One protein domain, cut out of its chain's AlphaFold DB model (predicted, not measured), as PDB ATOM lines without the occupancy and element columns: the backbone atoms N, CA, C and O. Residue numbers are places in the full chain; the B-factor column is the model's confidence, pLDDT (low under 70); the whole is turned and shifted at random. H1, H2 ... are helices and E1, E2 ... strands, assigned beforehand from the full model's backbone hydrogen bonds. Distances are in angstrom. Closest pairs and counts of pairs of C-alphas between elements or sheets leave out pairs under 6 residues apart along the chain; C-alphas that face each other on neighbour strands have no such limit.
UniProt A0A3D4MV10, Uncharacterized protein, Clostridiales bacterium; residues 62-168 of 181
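What this domain is: This is residues 62 to 168 of the 181 residues of an uncharacterized protein of Clostridiales bacterium (UniProt A0A3D4MV10). One twisted antiparallel sheet makes the body, with the long strand E5 in its middle, E1 and E2 to one side of it and E4 and E3 to the other. The helical hairpin of H2 and H3 packs at one end, with H2 along E1 and E2 and H3 beside the end of E5, where the short strand E6 pairs; H4 lies near one end of E3 and E4, and little H1 grazes the sheet. The printed part has 107 residues, with four named helices and six named strands in the order E1 E2 H1 E3 E4 E5 H2 H3 E6 H4, a mixed class. It is compact, with a radius of gyration of the C-alphas of 13.9 A and spans of 40 by 37 by 25 A.

How they stand to each other: Begin at E5, residues 117 to 126, which has three antiparallel neighbours. On one side is E1, residues 62 to 69, with N 64 and O 122 2.9 A apart. On the other side are E4, residues 108 to 114, with N 119 and O 112 at 2.8 A, and E6, residues 156 to 158, with N 157 and O 125 at 2.8 A. The edge strand E2, residues 72 to 80, is the antiparallel neighbour of E1, with N 65 and O 76 2.9 A apart, and the edge strand E3, residues 97 to 102, is the antiparallel neighbour of E4, with N 99 and O 111 2.9 A apart. E3, E4 and E5 form a meander, each strand the antiparallel neighbour of the one before. H2, residues 132 to 143, is on the sheet at a height of 9.5 A, over E1 and along it at 8 degrees on the local plane; its closest C-alphas to E2 are those of Tyr 143 and Gly 76, 5.7 A. It touches H3, residues 149 to 155, with residues 134 to 138 alone, at a shallow tilt of 21 degrees, opposite ways; the closest C-alphas, of Leu 138 and Asp 151, are 6.8 A apart. H3 stands at the sheet's level. H4, residues 160 to 167, is on the sheet but over none of its strands; its Gly 160 comes within 5.3 A of Phe 108, C-alpha to C-alpha. H1, residues 85 to 88, only grazes the sheet. In H2 every O i to N i+4 pair is within hydrogen-bond range, against 2 of 3 in H3 and 3 of 4 in H4; H1 is too short for one.

Where its parts are: Find C-alpha 62 at (100.620, 121.366, 110.951), where E1 begins its 21.0 A. E5 spans 28.5 A, E2 25.5 A, E4 20.0 A, E3 17.0 A and H2 16.2 A. H4 ends at C-alpha 167, (120.729, 128.058, 118.864).

The domain as a whole: The C-alphas farthest apart, of His 71 and Gly 168, are 41.0 A apart. The printed part has no cut; the link from H1 to E3 is short and the others are tight. Mean pLDDT of the printed part is 96.6, and no printed residue is under 70.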
ATOM      1  N   LEU A  62     100.875 122.079 112.191       98.69
ATOM      2  CA  LEU A  62     100.620 121.366 110.951       98.69
ATOM      3  C   LEU A  62     101.936 120.800 110.415       98.69
ATOM      4  O   LEU A  62     102.887 121.542 110.154       98.69
ATOM      5  N   VAL A  63     101.955 119.496 110.182       98.50
ATOM      6  CA  VAL A  63     103.010 118.803 109.448       98.50
ATOM      7  C   VAL A  63     102.491 118.557 108.041       98.50
ATOM      8  O   VAL A  63     101.517 117.833 107.852       98.50
ATOM      9  N   VAL A  64     103.112 119.193 107.053       98.38
ATOM     10  CA  VAL A  64     102.868 118.915 105.636       98.38
ATOM     11  C   VAL A  64     103.867 117.859 105.194       98.38
ATOM     12  O   VAL A  64     105.069 118.062 105.358       98.38
ATOM     13  N   SER A  65     103.374 116.765 104.625       96.06
ATOM     14  CA  SER A  65     104.186 115.596 104.304       96.06
ATOM     15  C   SER A  65     104.167 115.314 102.811       96.06
ATOM     16  O   SER A  65     103.103 115.205 102.207       96.06
ATOM     17  N   ASP A  66     105.345 115.170 102.224       96.50
ATOM     18  CA  ASP A  66     105.542 114.579 100.905       96.50
ATOM     19  C   ASP A  66     106.129 113.182 101.113       96.50
ATOM     20  O   ASP A  66     107.292 113.042 101.493       96.50
ATOM     21  N   LEU A  67     105.281 112.166 100.961       95.50
ATOM     22  CA  LEU A  67     105.588 110.787 101.310       95.50
ATOM     23  C   LEU A  67     106.202 110.052 100.121       95.50
ATOM     24  O   LEU A  67     105.598 110.012  99.044       95.50
ATOM     25  N   GLY A  68     107.367 109.445 100.325       96.06
ATOM     26  CA  GLY A  68     108.018 108.579  99.348       96.06
ATOM     27  C   GLY A  68     107.591 107.135  99.564       96.06
ATOM     28  O   GLY A  68     108.060 106.500 100.494       96.06
ATOM     29  N   LEU A  69     106.707 106.610  98.718       92.88
ATOM     30  CA  LEU A  69     106.224 105.230  98.805       92.88
ATOM     31  C   LEU A  69     106.811 104.399  97.658       92.88
ATOM     32  O   LEU A  69     107.139 104.934  96.597       92.88
ATOM     33  N   TRP A  70     106.818 103.073  97.811       94.94
ATOM     34  CA  TRP A  70     107.287 102.141  96.773       94.94
ATOM     35  C   TRP A  70     106.581 102.303  95.408       94.94
ATOM     36  O   TRP A  70     107.128 101.949  94.368       94.94
ATOM     37  N   HIS A  71     105.361 102.855  95.393       93.19
ATOM     38  CA  HIS A  71     104.536 103.085  94.197       93.19
ATOM     39  C   HIS A  71     104.425 104.573  93.815       93.19
ATOM     40  O   HIS A  71     103.492 104.976  93.114       93.19
ATOM     41  N   GLY A  72     105.369 105.397  94.266       93.69
ATOM     42  CA  GLY A  72     105.454 106.816  93.933       93.69
ATOM     43  C   GLY A  72     105.181 107.737  95.117       93.69
ATOM     44  O   GLY A  72     105.130 107.320  96.271       93.69
ATOM     45  N   ARG A  73     105.038 109.032  94.825       94.19
ATOM     46  CA  ARG A  73     104.914 110.067  95.857       94.19
ATOM     47  C   ARG A  73     103.461 110.387  96.178       94.19
ATOM     48  O   ARG A  73     102.620 110.442  95.279       94.19
ATOM     49  N   ARG A  74     103.169 110.658  97.451       93.50
ATOM     50  CA  ARG A  74     101.845 111.103  97.906       93.50
ATOM     51  C   ARG A  74     101.968 112.262  98.889       93.50
ATOM     52  O   ARG A  74     102.672 112.167  99.886       93.50
ATOM     53  N   MET A  75     101.202 113.322  98.651       94.62
ATOM     54  CA  MET A  75     101.058 114.408  99.619       94.62
ATOM     55  C   MET A  75     100.118 114.002 100.757       94.62
ATOM     56  O   MET A  75      99.108 113.331 100.540       94.62
ATOM     57  N   GLY A  76     100.422 114.458 101.964       94.31
ATOM     58  CA  GLY A  76      99.617 114.250 103.156       94.31
ATOM     59  C   GLY A  76      99.827 115.358 104.178       94.31
ATOM     60  O   GLY A  76     100.602 116.298 103.973       94.31
ATOM     61  N   TYR A  77      99.109 115.255 105.289       97.19
ATOM     62  CA  TYR A  77      99.325 116.116 106.439       97.19
ATOM     63  C   TYR A  77      98.951 115.400 107.736       97.19
ATOM     64  O   TYR A  77      98.131 114.483 107.732       97.19
ATOM     65  N   LYS A  78      99.526 115.864 108.844       96.69
ATOM     66  CA  LYS A  78      99.086 115.544 110.206       96.69
ATOM     67  C   LYS A  78      99.125 116.795 111.072       96.69
ATOM     68  O   LYS A  78      99.816 117.760 110.749       96.69
ATOM     69  N   GLU A  79      98.387 116.779 112.168       97.69
ATOM     70  CA  GLU A  79      98.466 117.816 113.194       97.69
ATOM     71  C   GLU A  79      99.137 117.244 114.441       97.69
ATOM     72  O   GLU A  79      98.897 116.096 114.808       97.69
ATOM     73  N   ILE A  80      99.966 118.058 115.088       98.31
ATOM     74  CA  ILE A  80     100.504 117.828 116.427       98.31
ATOM     75  C   ILE A  80      99.687 118.735 117.365       98.31
ATOM     76  O   ILE A  80      99.927 119.951 117.397       98.31
ATOM     77  N   PRO A  81      98.672 118.191 118.073       98.00
ATOM     78  CA  PRO A  81      97.685 119.000 118.790       98.00
ATOM     79  C   PRO A  81      98.257 119.774 119.973       98.00
ATOM     80  O   PRO A  81      97.724 120.825 120.318       98.00
ATOM     81  N   SER A  82      99.336 119.269 120.577       98.06
ATOM     82  CA  SER A  82     100.008 119.924 121.699       98.06
ATOM     83  C   SER A  82     100.496 121.323 121.336       98.06
ATOM     84  O   SER A  82     100.523 122.191 122.196       98.06
ATOM     85  N   GLY A  83     100.873 121.561 120.074       97.94
ATOM     86  CA  GLY A  83     101.491 122.814 119.651       97.94
ATOM     87  C   GLY A  83     102.889 123.037 120.234       97.94
ATOM     88  O   GLY A  83     103.377 124.162 120.175       97.94
ATOM     89  N   ASN A  84     103.528 122.011 120.801       98.75
ATOM     90  CA  ASN A  84     104.885 122.109 121.329       98.75
ATOM     91  C   ASN A  84     105.912 121.716 120.256       98.75
ATOM     92  O   ASN A  84     105.729 120.717 119.557       98.75
ATOM     93  N   ILE A  85     106.981 122.504 120.093       98.81
ATOM     94  CA  ILE A  85     107.993 122.253 119.054       98.81
ATOM     95  C   ILE A  85     108.726 120.926 119.290       98.81
ATOM     96  O   ILE A  85     108.979 120.219 118.311       98.81
ATOM     97  N   ARG A  86     108.998 120.533 120.541       98.56
ATOM     98  CA  ARG A  86     109.692 119.266 120.845       98.56
ATOM     99  C   ARG A  86     108.968 118.044 120.290       98.56
ATOM    100  O   ARG A  86     109.603 117.081 119.877       98.56
ATOM    101  N   ASP A  87     107.641 118.113 120.194       98.50
ATOM    102  CA  ASP A  87     106.810 117.005 119.720       98.50
ATOM    103  C   ASP A  87     106.964 116.768 118.204       98.50
ATOM    104  O   ASP A  87     106.444 115.797 117.658       98.50
ATOM    105  N   CYS A  88     107.711 117.629 117.506       98.44
ATOM    106  CA  CYS A  88     108.144 117.395 116.132       98.44
ATOM    107  C   CYS A  88     109.326 116.412 116.031       98.44
ATOM    108  O   CYS A  88     109.494 115.817 114.965       98.44
ATOM    109  N   LEU A  89     110.122 116.250 117.098       98.25
ATOM    110  CA  LEU A  89     111.356 115.447 117.173       98.25
ATOM    111  C   LEU A  89     111.092 113.984 117.578       98.25
ATOM    112  O   LEU A  89     111.803 113.388 118.393       98.25
ATOM    113  N   TYR A  90     110.035 113.401 117.022       96.44
ATOM    114  CA  TYR A  90     109.717 111.984 117.166       96.44
ATOM    115  C   TYR A  90     109.593 111.367 115.777       96.44
ATOM    116  O   TYR A  90     108.793 111.824 114.953       96.44
ATOM    117  N   SER A  91     110.403 110.344 115.519       91.50
ATOM    118  CA  SER A  91     110.300 109.536 114.311       91.50
ATOM    119  C   SER A  91     109.081 108.619 114.391       91.50
ATOM    120  O   SER A  91     108.613 108.233 115.465       91.50
ATOM    121  N   GLU A  92     108.531 108.286 113.226       88.50
ATOM    122  CA  GLU A  92     107.543 107.217 113.130       88.50
ATOM    123  C   GLU A  92     108.260 105.861 113.219       88.50
ATOM    124  O   GLU A  92     109.448 105.761 112.924       88.50
ATOM    125  N   ARG A  93     107.545 104.815 113.649       85.44
ATOM    126  CA  ARG A  93     108.143 103.513 113.991       85.44
ATOM    127  C   ARG A  93     108.949 102.872 112.855       85.44
ATOM    128  O   ARG A  93     109.915 102.178 113.136       85.44
ATOM    129  N   ASP A  94     108.539 103.096 111.611       90.56
ATOM    130  CA  ASP A  94     109.112 102.445 110.428       90.56
ATOM    131  C   ASP A  94     110.162 103.323 109.719       90.56
ATOM    132  O   ASP A  94     110.441 103.123 108.540       90.56
ATOM    133  N   ILE A  95     110.699 104.333 110.412       94.75
ATOM    134  CA  ILE A  95     111.738 105.227 109.900       94.75
ATOM    135  C   ILE A  95     113.110 104.743 110.367       94.75
ATOM    136  O   ILE A  95     113.371 104.682 111.568       94.75
ATOM    137  N   ASP A  96     113.988 104.464 109.406       94.44
ATOM    138  CA  ASP A  96     115.364 104.033 109.644       94.44
ATOM    139  C   ASP A  96     116.239 105.234 110.046       94.44
ATOM    140  O   ASP A  96     116.930 105.207 111.064       94.44
ATOM    141  N   TYR A  97     116.142 106.336 109.290       96.12
ATOM    142  CA  TYR A  97     116.905 107.561 109.546       96.12
ATOM    143  C   TYR A  97     116.023 108.803 109.522       96.12
ATOM    144  O   TYR A  97     115.120 108.929 108.701       96.12
ATOM    145  N   SER A  98     116.286 109.746 110.416       97.62
ATOM    146  CA  SER A  98     115.630 111.044 110.507       97.62
ATOM    147  C   SER A  98     116.670 112.137 110.673       97.62
ATOM    148  O   SER A  98     117.498 112.087 111.580       97.62
ATOM    149  N   THR A  99     116.567 113.171 109.847       98.38
ATOM    150  CA  THR A  99     117.361 114.390 109.984       98.38
ATOM    151  C   THR A  99     116.419 115.576 110.105       98.38
ATOM    152  O   THR A  99     115.779 115.965 109.126       98.38
ATOM    153  N   TRP A 100     116.360 116.189 111.287       98.75
ATOM    154  CA  TRP A 100     115.644 117.446 111.507       98.75
ATOM    155  C   TRP A 100     116.564 118.637 111.286       98.75
ATOM    156  O   TRP A 100     117.704 118.667 111.749       98.75
ATOM    157  N   TYR A 101     116.063 119.652 110.589       98.50
ATOM    158  CA  TYR A 101     116.847 120.837 110.261       98.50
ATOM    159  C   TYR A 101     115.976 122.060 109.995       98.50
ATOM    160  O   TYR A 101     114.804 121.966 109.623       98.50
ATOM    161  N   VAL A 102     116.574 123.240 110.136       98.31
ATOM    162  CA  VAL A 102     116.017 124.496 109.636       98.31
ATOM    163  C   VAL A 102     116.647 124.807 108.284       98.31
ATOM    164  O   VAL A 102     117.866 124.927 108.167       98.31
ATOM    165  N   ASP A 103     115.824 124.918 107.242       96.19
ATOM    166  CA  ASP A 103     116.301 125.229 105.894       96.19
ATOM    167  C   ASP A 103     116.693 126.710 105.738       96.19
ATOM    168  O   ASP A 103     116.403 127.563 106.580       96.19
ATOM    169  N   LYS A 104     117.291 127.053 104.594       93.56
ATOM    170  CA  LYS A 104     117.687 128.433 104.259       93.56
ATOM    171  C   LYS A 104     116.546 129.465 104.277       93.56
ATOM    172  O   LYS A 104     116.802 130.666 104.305       93.56
ATOM    173  N   ASN A 105     115.286 129.027 104.200       93.06
ATOM    174  CA  ASN A 105     114.106 129.890 104.290       93.06
ATOM    175  C   ASN A 105     113.580 130.016 105.728       93.06
ATOM    176  O   ASN A 105     112.562 130.683 105.939       93.06
ATOM    177  N   GLY A 106     114.235 129.388 106.706       95.75
ATOM    178  CA  GLY A 106     113.784 129.312 108.088       95.75
ATOM    179  C   GLY A 106     112.641 128.325 108.308       95.75
ATOM    180  O   GLY A 106     111.933 128.439 109.309       95.75
ATOM    181  N   ASP A 107     112.381 127.418 107.369       97.69
ATOM    182  CA  ASP A 107     111.367 126.387 107.559       97.69
ATOM    183  C   ASP A 107     111.969 125.220 108.338       97.69
ATOM    184  O   ASP A 107     113.038 124.728 107.984       97.69
ATOM    185  N   PHE A 108     111.269 124.770 109.379       98.62
ATOM    186  CA  PHE A 108     111.654 123.565 110.102       98.62
ATOM    187  C   PHE A 108     111.174 122.332 109.337       98.62
ATOM    188  O   PHE A 108     110.008 122.268 108.921       98.62
ATOM    189  N   ARG A 109     112.084 121.390 109.108       98.56
ATOM    190  CA  ARG A 109     111.909 120.239 108.226       98.56
ATOM    191  C   ARG A 109     112.464 118.972 108.848       98.56
ATOM    192  O   ARG A 109     113.285 119.033 109.758       98.56
ATOM    193  N   CYS A 110     112.015 117.849 108.309       98.50
ATOM    194  CA  CYS A 110     112.618 116.552 108.549       98.50
ATOM    195  C   CYS A 110     112.665 115.767 107.242       98.50
ATOM    196  O   CYS A 110     111.667 115.734 106.517       98.50
ATOM    197  N   ASP A 111     113.813 115.162 106.963       98.06
ATOM    198  CA  ASP A 111     113.935 114.100 105.973       98.06
ATOM    199  C   ASP A 111     113.934 112.774 106.737       98.06
ATOM    200  O   ASP A 111     114.797 112.553 107.583       98.06
ATOM    201  N   ALA A 112     112.932 111.933 106.477       97.69
ATOM    202  CA  ALA A 112     112.712 110.670 107.170       97.69
ATOM    203  C   ALA A 112     112.802 109.514 106.164       97.69
ATOM    204  O   ALA A 112     111.924 109.337 105.315       97.69
ATOM    205  N   ILE A 113     113.903 108.772 106.227       96.75
ATOM    206  CA  ILE A 113     114.262 107.680 105.322       96.75
ATOM    207  C   ILE A 113     113.749 106.366 105.900       96.75
ATOM    208  O   ILE A 113     113.932 106.082 107.080       96.75
ATOM    209  N   HIS A 114     113.134 105.560 105.049       95.00
ATOM    210  CA  HIS A 114     112.714 104.200 105.347       95.00
ATOM    211  C   HIS A 114     112.994 103.299 104.137       95.00
ATOM    212  O   HIS A 114     113.217 103.786 103.028       95.00
ATOM    213  N   HIS A 115     112.936 101.982 104.320       93.50
ATOM    214  CA  HIS A 115     113.204 100.996 103.259       93.50
ATOM    215  C   HIS A 115     112.476 101.235 101.913       93.50
ATOM    216  O   HIS A 115     113.017 100.906 100.860       93.50
ATOM    217  N   ASP A 116     111.272 101.818 101.937       91.75
ATOM    218  CA  ASP A 116     110.455 102.107 100.744       91.75
ATOM    219  C   ASP A 116     110.731 103.478 100.090       91.75
ATOM    220  O   ASP A 116     110.244 103.739  98.984       91.75
ATOM    221  N   GLY A 117     111.467 104.380 100.748       94.69
ATOM    222  CA  GLY A 117     111.715 105.723 100.230       94.69
ATOM    223  C   GLY A 117     112.068 106.776 101.279       94.69
ATOM    224  O   GLY A 117     112.558 106.497 102.369       94.69
ATOM    225  N   THR A 118     111.851 108.040 100.915       96.75
ATOM    226  CA  THR A 118     112.126 109.186 101.788       96.75
ATOM    227  C   THR A 118     110.912 110.092 101.868       96.75
ATOM    228  O   THR A 118     110.425 110.605 100.850       96.75
ATOM    229  N   ASN A 119     110.466 110.325 103.095       97.50
ATOM    230  CA  ASN A 119     109.450 111.304 103.425       97.50
ATOM    231  C   ASN A 119     110.107 112.659 103.695       97.50
ATOM    232  O   ASN A 119     111.103 112.744 104.409       97.50
ATOM    233  N   HIS A 120     109.517 113.727 103.161       97.75
ATOM    234  CA  HIS A 120     109.919 115.097 103.463       97.75
ATOM    235  C   HIS A 120     108.805 115.797 104.231       97.75
ATOM    236  O   HIS A 120     107.683 115.949 103.736       97.75
ATOM    237  N   TYR A 121     109.121 116.257 105.435       98.44
ATOM    238  CA  TYR A 121     108.187 116.940 106.317       98.44
ATOM    239  C   TYR A 121     108.490 118.434 106.400       98.44
ATOM    240  O   TYR A 121     109.640 118.872 106.427       98.44
ATOM    241  N   LEU A 122     107.426 119.231 106.459       98.69
ATOM    242  CA  LEU A 122     107.451 120.666 106.712       98.69
ATOM    243  C   LEU A 122     106.563 120.969 107.921       98.69
ATOM    244  O   LEU A 122     105.344 120.820 107.846       98.69
ATOM    245  N   TYR A 123     107.168 121.457 109.002       98.75
ATOM    246  CA  TYR A 123     106.480 121.767 110.254       98.75
ATOM    247  C   TYR A 123     106.154 123.256 110.341       98.75
ATOM    248  O   TYR A 123     107.029 124.117 110.182       98.75
ATOM    249  N   ARG A 124     104.882 123.584 110.587       98.56
ATOM    250  CA  ARG A 124     104.407 124.972 110.689       98.56
ATOM    251  C   ARG A 124     103.295 125.112 111.710       98.56
ATOM    252  O   ARG A 124     102.381 124.306 111.729       98.56
ATOM    253  N   ALA A 125     103.295 126.190 112.482       98.44
ATOM    254  CA  ALA A 125     102.164 126.501 113.355       98.44
ATOM    255  C   ALA A 125     101.108 127.316 112.609       98.44
ATOM    256  O   ALA A 125     101.449 128.195 111.808       98.44
ATOM    257  N   TYR A 126      99.828 127.082 112.892       98.44
ATOM    258  CA  TYR A 126      98.779 127.997 112.441       98.44
ATOM    259  C   TYR A 126      99.004 129.396 113.025       98.44
ATOM    260  O   TYR A 126      99.463 129.548 114.156       98.44
ATOM    261  N   LYS A 127      98.706 130.436 112.242       98.25
ATOM    262  CA  LYS A 127      98.712 131.814 112.746       98.25
ATOM    263  C   LYS A 127      97.528 132.025 113.685       98.25
ATOM    264  O   LYS A 127      96.470 131.412 113.515       98.25
ATOM    265  N   ASP A 128      97.694 132.944 114.626       95.50
ATOM    266  CA  ASP A 128      96.585 133.404 115.453       95.50
ATOM    267  C   ASP A 128      95.513 134.076 114.574       95.50
ATOM    268  O   ASP A 128      95.823 134.737 113.579       95.50
ATOM    269  N   GLY A 129      94.238 133.867 114.911       94.62
ATOM    270  CA  GLY A 129      93.096 134.459 114.199       94.62
ATOM    271  C   GLY A 129      92.683 133.778 112.887       94.62
ATOM    272  O   GLY A 129      91.730 134.226 112.254       94.62
ATOM    273  N   VAL A 130      93.351 132.697 112.470       97.12
ATOM    274  CA  VAL A 130      92.901 131.876 111.331       97.12
ATOM    275  C   VAL A 130      91.662 131.077 111.735       97.12
ATOM    276  O   VAL A 130      91.680 130.398 112.762       97.12
ATOM    277  N   SER A 131      90.605 131.140 110.923       97.38
ATOM    278  CA  SER A 131      89.358 130.414 111.183       97.38
ATOM    279  C   SER A 131      89.453 128.933 110.816       97.38
ATOM    280  O   SER A 131      90.208 128.549 109.921       97.38
ATOM    281  N   ASP A 132      88.611 128.107 111.437       97.25
ATOM    282  CA  ASP A 132      88.547 126.670 111.141       97.25
ATOM    283  C   ASP A 132      88.236 126.415 109.663       97.25
ATOM    284  O   ASP A 132      88.879 125.591 109.026       97.25
ATOM    285  N   THR A 133      87.356 127.211 109.045       98.19
ATOM    286  CA  THR A 133      87.094 127.128 107.598       98.19
ATOM    287  C   THR A 133      88.354 127.362 106.758       98.19
ATOM    288  O   THR A 133      88.556 126.703 105.742       98.19
ATOM    289  N   GLN A 134      89.227 128.296 107.149       98.19
ATOM    290  CA  GLN A 134      90.490 128.515 106.438       98.19
ATOM    291  C   GLN A 134      91.452 127.335 106.607       98.19
ATOM    292  O   GLN A 134      92.165 127.010 105.654       98.19
ATOM    293  N   ILE A 135      91.468 126.715 107.789       98.19
ATOM    294  CA  ILE A 135      92.265 125.522 108.093       98.19
ATOM    295  C   ILE A 135      91.775 124.332 107.265       98.19
ATOM    296  O   ILE A 135      92.573 123.736 106.544       98.19
ATOM    297  N   GLU A 136      90.475 124.043 107.290       98.12
ATOM    298  CA  GLU A 136      89.874 122.928 106.552       98.12
ATOM    299  C   GLU A 136      90.059 123.081 105.038       98.12
ATOM    300  O   GLU A 136      90.455 122.135 104.361       98.12
ATOM    301  N   ASN A 137      89.933 124.300 104.507       98.06
ATOM    302  CA  ASN A 137      90.239 124.567 103.101       98.06
ATOM    303  C   ASN A 137      91.712 124.280 102.745       98.06
ATOM    304  O   ASN A 137      92.002 123.830 101.636       98.06
ATOM    305  N   LEU A 138      92.668 124.554 103.645       98.06
ATOM    306  CA  LEU A 138      94.070 124.185 103.410       98.06
ATOM    307  C   LEU A 138      94.251 122.664 103.467       98.06
ATOM    308  O   LEU A 138      94.915 122.106 102.594       98.06
ATOM    309  N   LYS A 139      93.661 122.002 104.464       97.56
ATOM    310  CA  LYS A 139      93.704 120.542 104.627       97.56
ATOM    311  C   LYS A 139      93.140 119.819 103.406       97.56
ATOM    312  O   LYS A 139      93.761 118.877 102.920       97.56
ATOM    313  N   GLU A 140      92.036 120.303 102.839       97.19
ATOM    314  CA  GLU A 140      91.470 119.758 101.604       97.19
ATOM    315  C   GLU A 140      92.448 119.882 100.425       97.19
ATOM    316  O   GLU A 140      92.660 118.918  99.685       97.19
ATOM    317  N   LYS A 141      93.097 121.041 100.256       97.38
ATOM    318  CA  LYS A 141      94.117 121.220  99.210       97.38
ATOM    319  C   LYS A 141      95.320 120.298  99.406       97.38
ATOM    320  O   LYS A 141      95.848 119.782  98.424       97.38
ATOM    321  N   LEU A 142      95.763 120.097 100.648       96.75
ATOM    322  CA  LEU A 142      96.861 119.180 100.974       96.75
ATOM    323  C   LEU A 142      96.481 117.738 100.636       96.75
ATOM    324  O   LEU A 142      97.234 117.062  99.943       96.75
ATOM    325  N   TYR A 143      95.280 117.314 101.036       94.12
ATOM    326  CA  TYR A 143      94.737 115.992 100.722       94.12
ATOM    327  C   TYR A 143      94.633 115.744  99.210       94.12
ATOM    328  O   TYR A 143      94.964 114.667  98.725       94.12
ATOM    329  N   ARG A 144      94.217 116.758  98.441       94.62
ATOM    330  CA  ARG A 144      94.141 116.693  96.972       94.62
ATOM    331  C   ARG A 144      95.500 116.842  96.276       94.62
ATOM    332  O   ARG A 144      95.552 116.722  95.055       94.62
ATOM    333  N   GLY A 145      96.575 117.147  97.006       94.06
ATOM    334  CA  GLY A 145      97.900 117.410  96.435       94.06
ATOM    335  C   GLY A 145      97.996 118.707  95.619       94.06
ATOM    336  O   GLY A 145      98.870 118.828  94.768       94.06
ATOM    337  N   THR A 146      97.106 119.678  95.846       96.12
ATOM    338  CA  THR A 146      97.039 120.946  95.091       96.12
ATOM    339  C   THR A 146      97.470 122.172  95.899       96.12
ATOM    340  O   THR A 146      97.473 123.289  95.378       96.12
ATOM    341  N   ALA A 147      97.826 121.997  97.174       97.00
ATOM    342  CA  ALA A 147      98.274 123.090  98.031       97.00
ATOM    343  C   ALA A 147      99.604 123.686  97.549       97.00
ATOM    344  O   ALA A 147     100.591 122.984  97.348       97.00
ATOM    345  N   THR A 148      99.654 125.012  97.434       96.56
ATOM    346  CA  THR A 148     100.886 125.739  97.111       96.56
ATOM    347  C   THR A 148     101.594 126.244  98.370       96.56
ATOM    348  O   THR A 148     101.002 126.379  99.445       96.56
ATOM    349  N   ARG A 149     102.866 126.654  98.241       95.62
ATOM    350  CA  ARG A 149     103.574 127.360  99.325       95.62
ATOM    351  C   ARG A 149     102.827 128.621  99.776       95.62
ATOM    352  O   ARG A 149     102.837 128.939 100.967       95.62
ATOM    353  N   ALA A 150     102.187 129.338  98.853       97.25
ATOM    354  CA  ALA A 150     101.409 130.529  99.182       97.25
ATOM    355  C   ALA A 150     100.173 130.170 100.021       97.25
ATOM    356  O   ALA A 150      99.915 130.833 101.022       97.25
ATOM    357  N   ASP A 151      99.471 129.081  99.688       97.88
ATOM    358  CA  ASP A 151      98.349 128.580 100.491       97.88
ATOM    359  C   ASP A 151      98.770 128.261 101.926       97.88
ATOM    360  O   ASP A 151      98.119 128.707 102.873       97.88
ATOM    361  N   ILE A 152      99.893 127.554 102.079       98.00
ATOM    362  CA  ILE A 152     100.436 127.150 103.379       98.00
ATOM    363  C   ILE A 152     100.857 128.386 104.189       98.00
ATOM    364  O   ILE A 152     100.391 128.602 105.308       98.00
ATOM    365  N   THR A 153     101.727 129.235 103.634       97.25
ATOM    366  CA  THR A 153     102.314 130.389 104.350       97.25
ATOM    367  C   THR A 153     101.325 131.525 104.614       97.25
ATOM    368  O   THR A 153     101.538 132.336 105.520       97.25
ATOM    369  N   ARG A 154     100.208 131.586 103.877       97.44
ATOM    370  CA  ARG A 154      99.123 132.537 104.142       97.44
ATOM    371  C   ARG A 154      98.529 132.337 105.534       97.44
ATOM    372  O   ARG A 154      98.336 133.332 106.229       97.44
ATOM    373  N   ILE A 155      98.322 131.092 105.969       97.62
ATOM    374  CA  ILE A 155      97.656 130.788 107.249       97.62
ATOM    375  C   ILE A 155      98.571 130.177 108.318       97.62
ATOM    376  O   ILE A 155      98.140 129.974 109.447       97.62
ATOM    377  N   THR A 156      99.838 129.910 107.998       98.50
ATOM    378  CA  THR A 156     100.805 129.337 108.947       98.50
ATOM    379  C   THR A 156     102.064 130.193 109.083       98.50
ATOM    380  O   THR A 156     102.456 130.909 108.156       98.50
ATOM    381  N   ARG A 157     102.734 130.104 110.231       97.44
ATOM    382  CA  ARG A 157     104.057 130.690 110.490       97.44
ATOM    383  C   ARG A 157     105.127 129.598 110.561       97.44
ATOM    384  O   ARG A 157     104.824 128.447 110.865       97.44
ATOM    385  N   ARG A 158     106.366 129.951 110.213       97.38
ATOM    386  CA  ARG A 158     107.505 129.021 110.269       97.38
ATOM    387  C   ARG A 158     107.957 128.853 111.719       97.38
ATOM    388  O   ARG A 158     107.860 129.806 112.486       97.38
ATOM    389  N   LEU A 159     108.451 127.668 112.063       98.44
ATOM    390  CA  LEU A 159     108.983 127.381 113.400       98.44
ATOM    391  C   LEU A 159     110.459 127.771 113.546       98.44
ATOM    392  O   LEU A 159     110.916 128.006 114.659       98.44
ATOM    393  N   GLY A 160     111.184 127.909 112.429       97.81
ATOM    394  CA  GLY A 160     112.612 128.212 112.455       97.81
ATOM    395  C   GLY A 160     112.961 129.517 113.167       97.81
ATOM    396  O   GLY A 160     114.051 129.606 113.702       97.81
ATOM    397  N   ASP A 161     112.056 130.502 113.246       96.69
ATOM    398  CA  ASP A 161     112.316 131.738 114.003       96.69
ATOM    399  C   ASP A 161     112.443 131.500 115.520       96.69
ATOM    400  O   ASP A 161     113.212 132.196 116.180       96.69
ATOM    401  N   GLU A 162     111.696 130.538 116.079       97.81
ATOM    402  CA  GLU A 162     111.816 130.164 117.498       97.81
ATOM    403  C   GLU A 162     113.075 129.317 117.714       97.81
ATOM    404  O   GLU A 162     113.861 129.596 118.612       97.81
ATOM    405  N   ILE A 163     113.314 128.349 116.825       98.44
ATOM    406  CA  ILE A 163     114.471 127.444 116.871       98.44
ATOM    407  C   ILE A 163     115.785 128.228 116.740       98.44
ATOM    408  O   ILE A 163     116.696 128.075 117.545       98.44
ATOM    409  N   ALA A 164     115.872 129.146 115.777       97.31
ATOM    410  CA  ALA A 164     117.041 129.997 115.574       97.31
ATOM    411  C   ALA A 164     117.372 130.860 116.798       97.31
ATOM    412  O   ALA A 164     118.536 131.174 117.028       97.31
ATOM    413  N   ARG A 165     116.363 131.240 117.596       97.31
ATOM    414  CA  ARG A 165     116.578 131.993 118.836       97.31
ATOM    415  C   ARG A 165     117.270 131.145 119.902       97.31
ATOM    416  O   ARG A 165     118.083 131.696 120.633       97.31
ATOM    417  N   VAL A 166     116.959 129.851 119.972       97.94
ATOM    418  CA  VAL A 166     117.584 128.908 120.914       97.94
ATOM    419  C   VAL A 166     119.058 128.697 120.564       97.94
ATOM    420  O   VAL A 166     119.917 128.899 121.413       97.94
ATOM    421  N   TYR A 167     119.361 128.394 119.299       97.12
ATOM    422  CA  TYR A 167     120.729 128.058 118.864       97.12
ATOM    423  C   TYR A 167     121.554 129.252 118.357       97.12
ATOM    424  O   TYR A 167     122.693 129.090 117.928       97.12
ATOM    425  N   GLY A 168     120.986 130.459 118.350       95.75
ATOM    426  CA  GLY A 168     121.704 131.693 118.021       95.75
ATOM    427  C   GLY A 168     122.126 131.858 116.554       95.75
ATOM    428  O   GLY A 168     122.971 132.709 116.268       95.75
TER     429      GLY A 168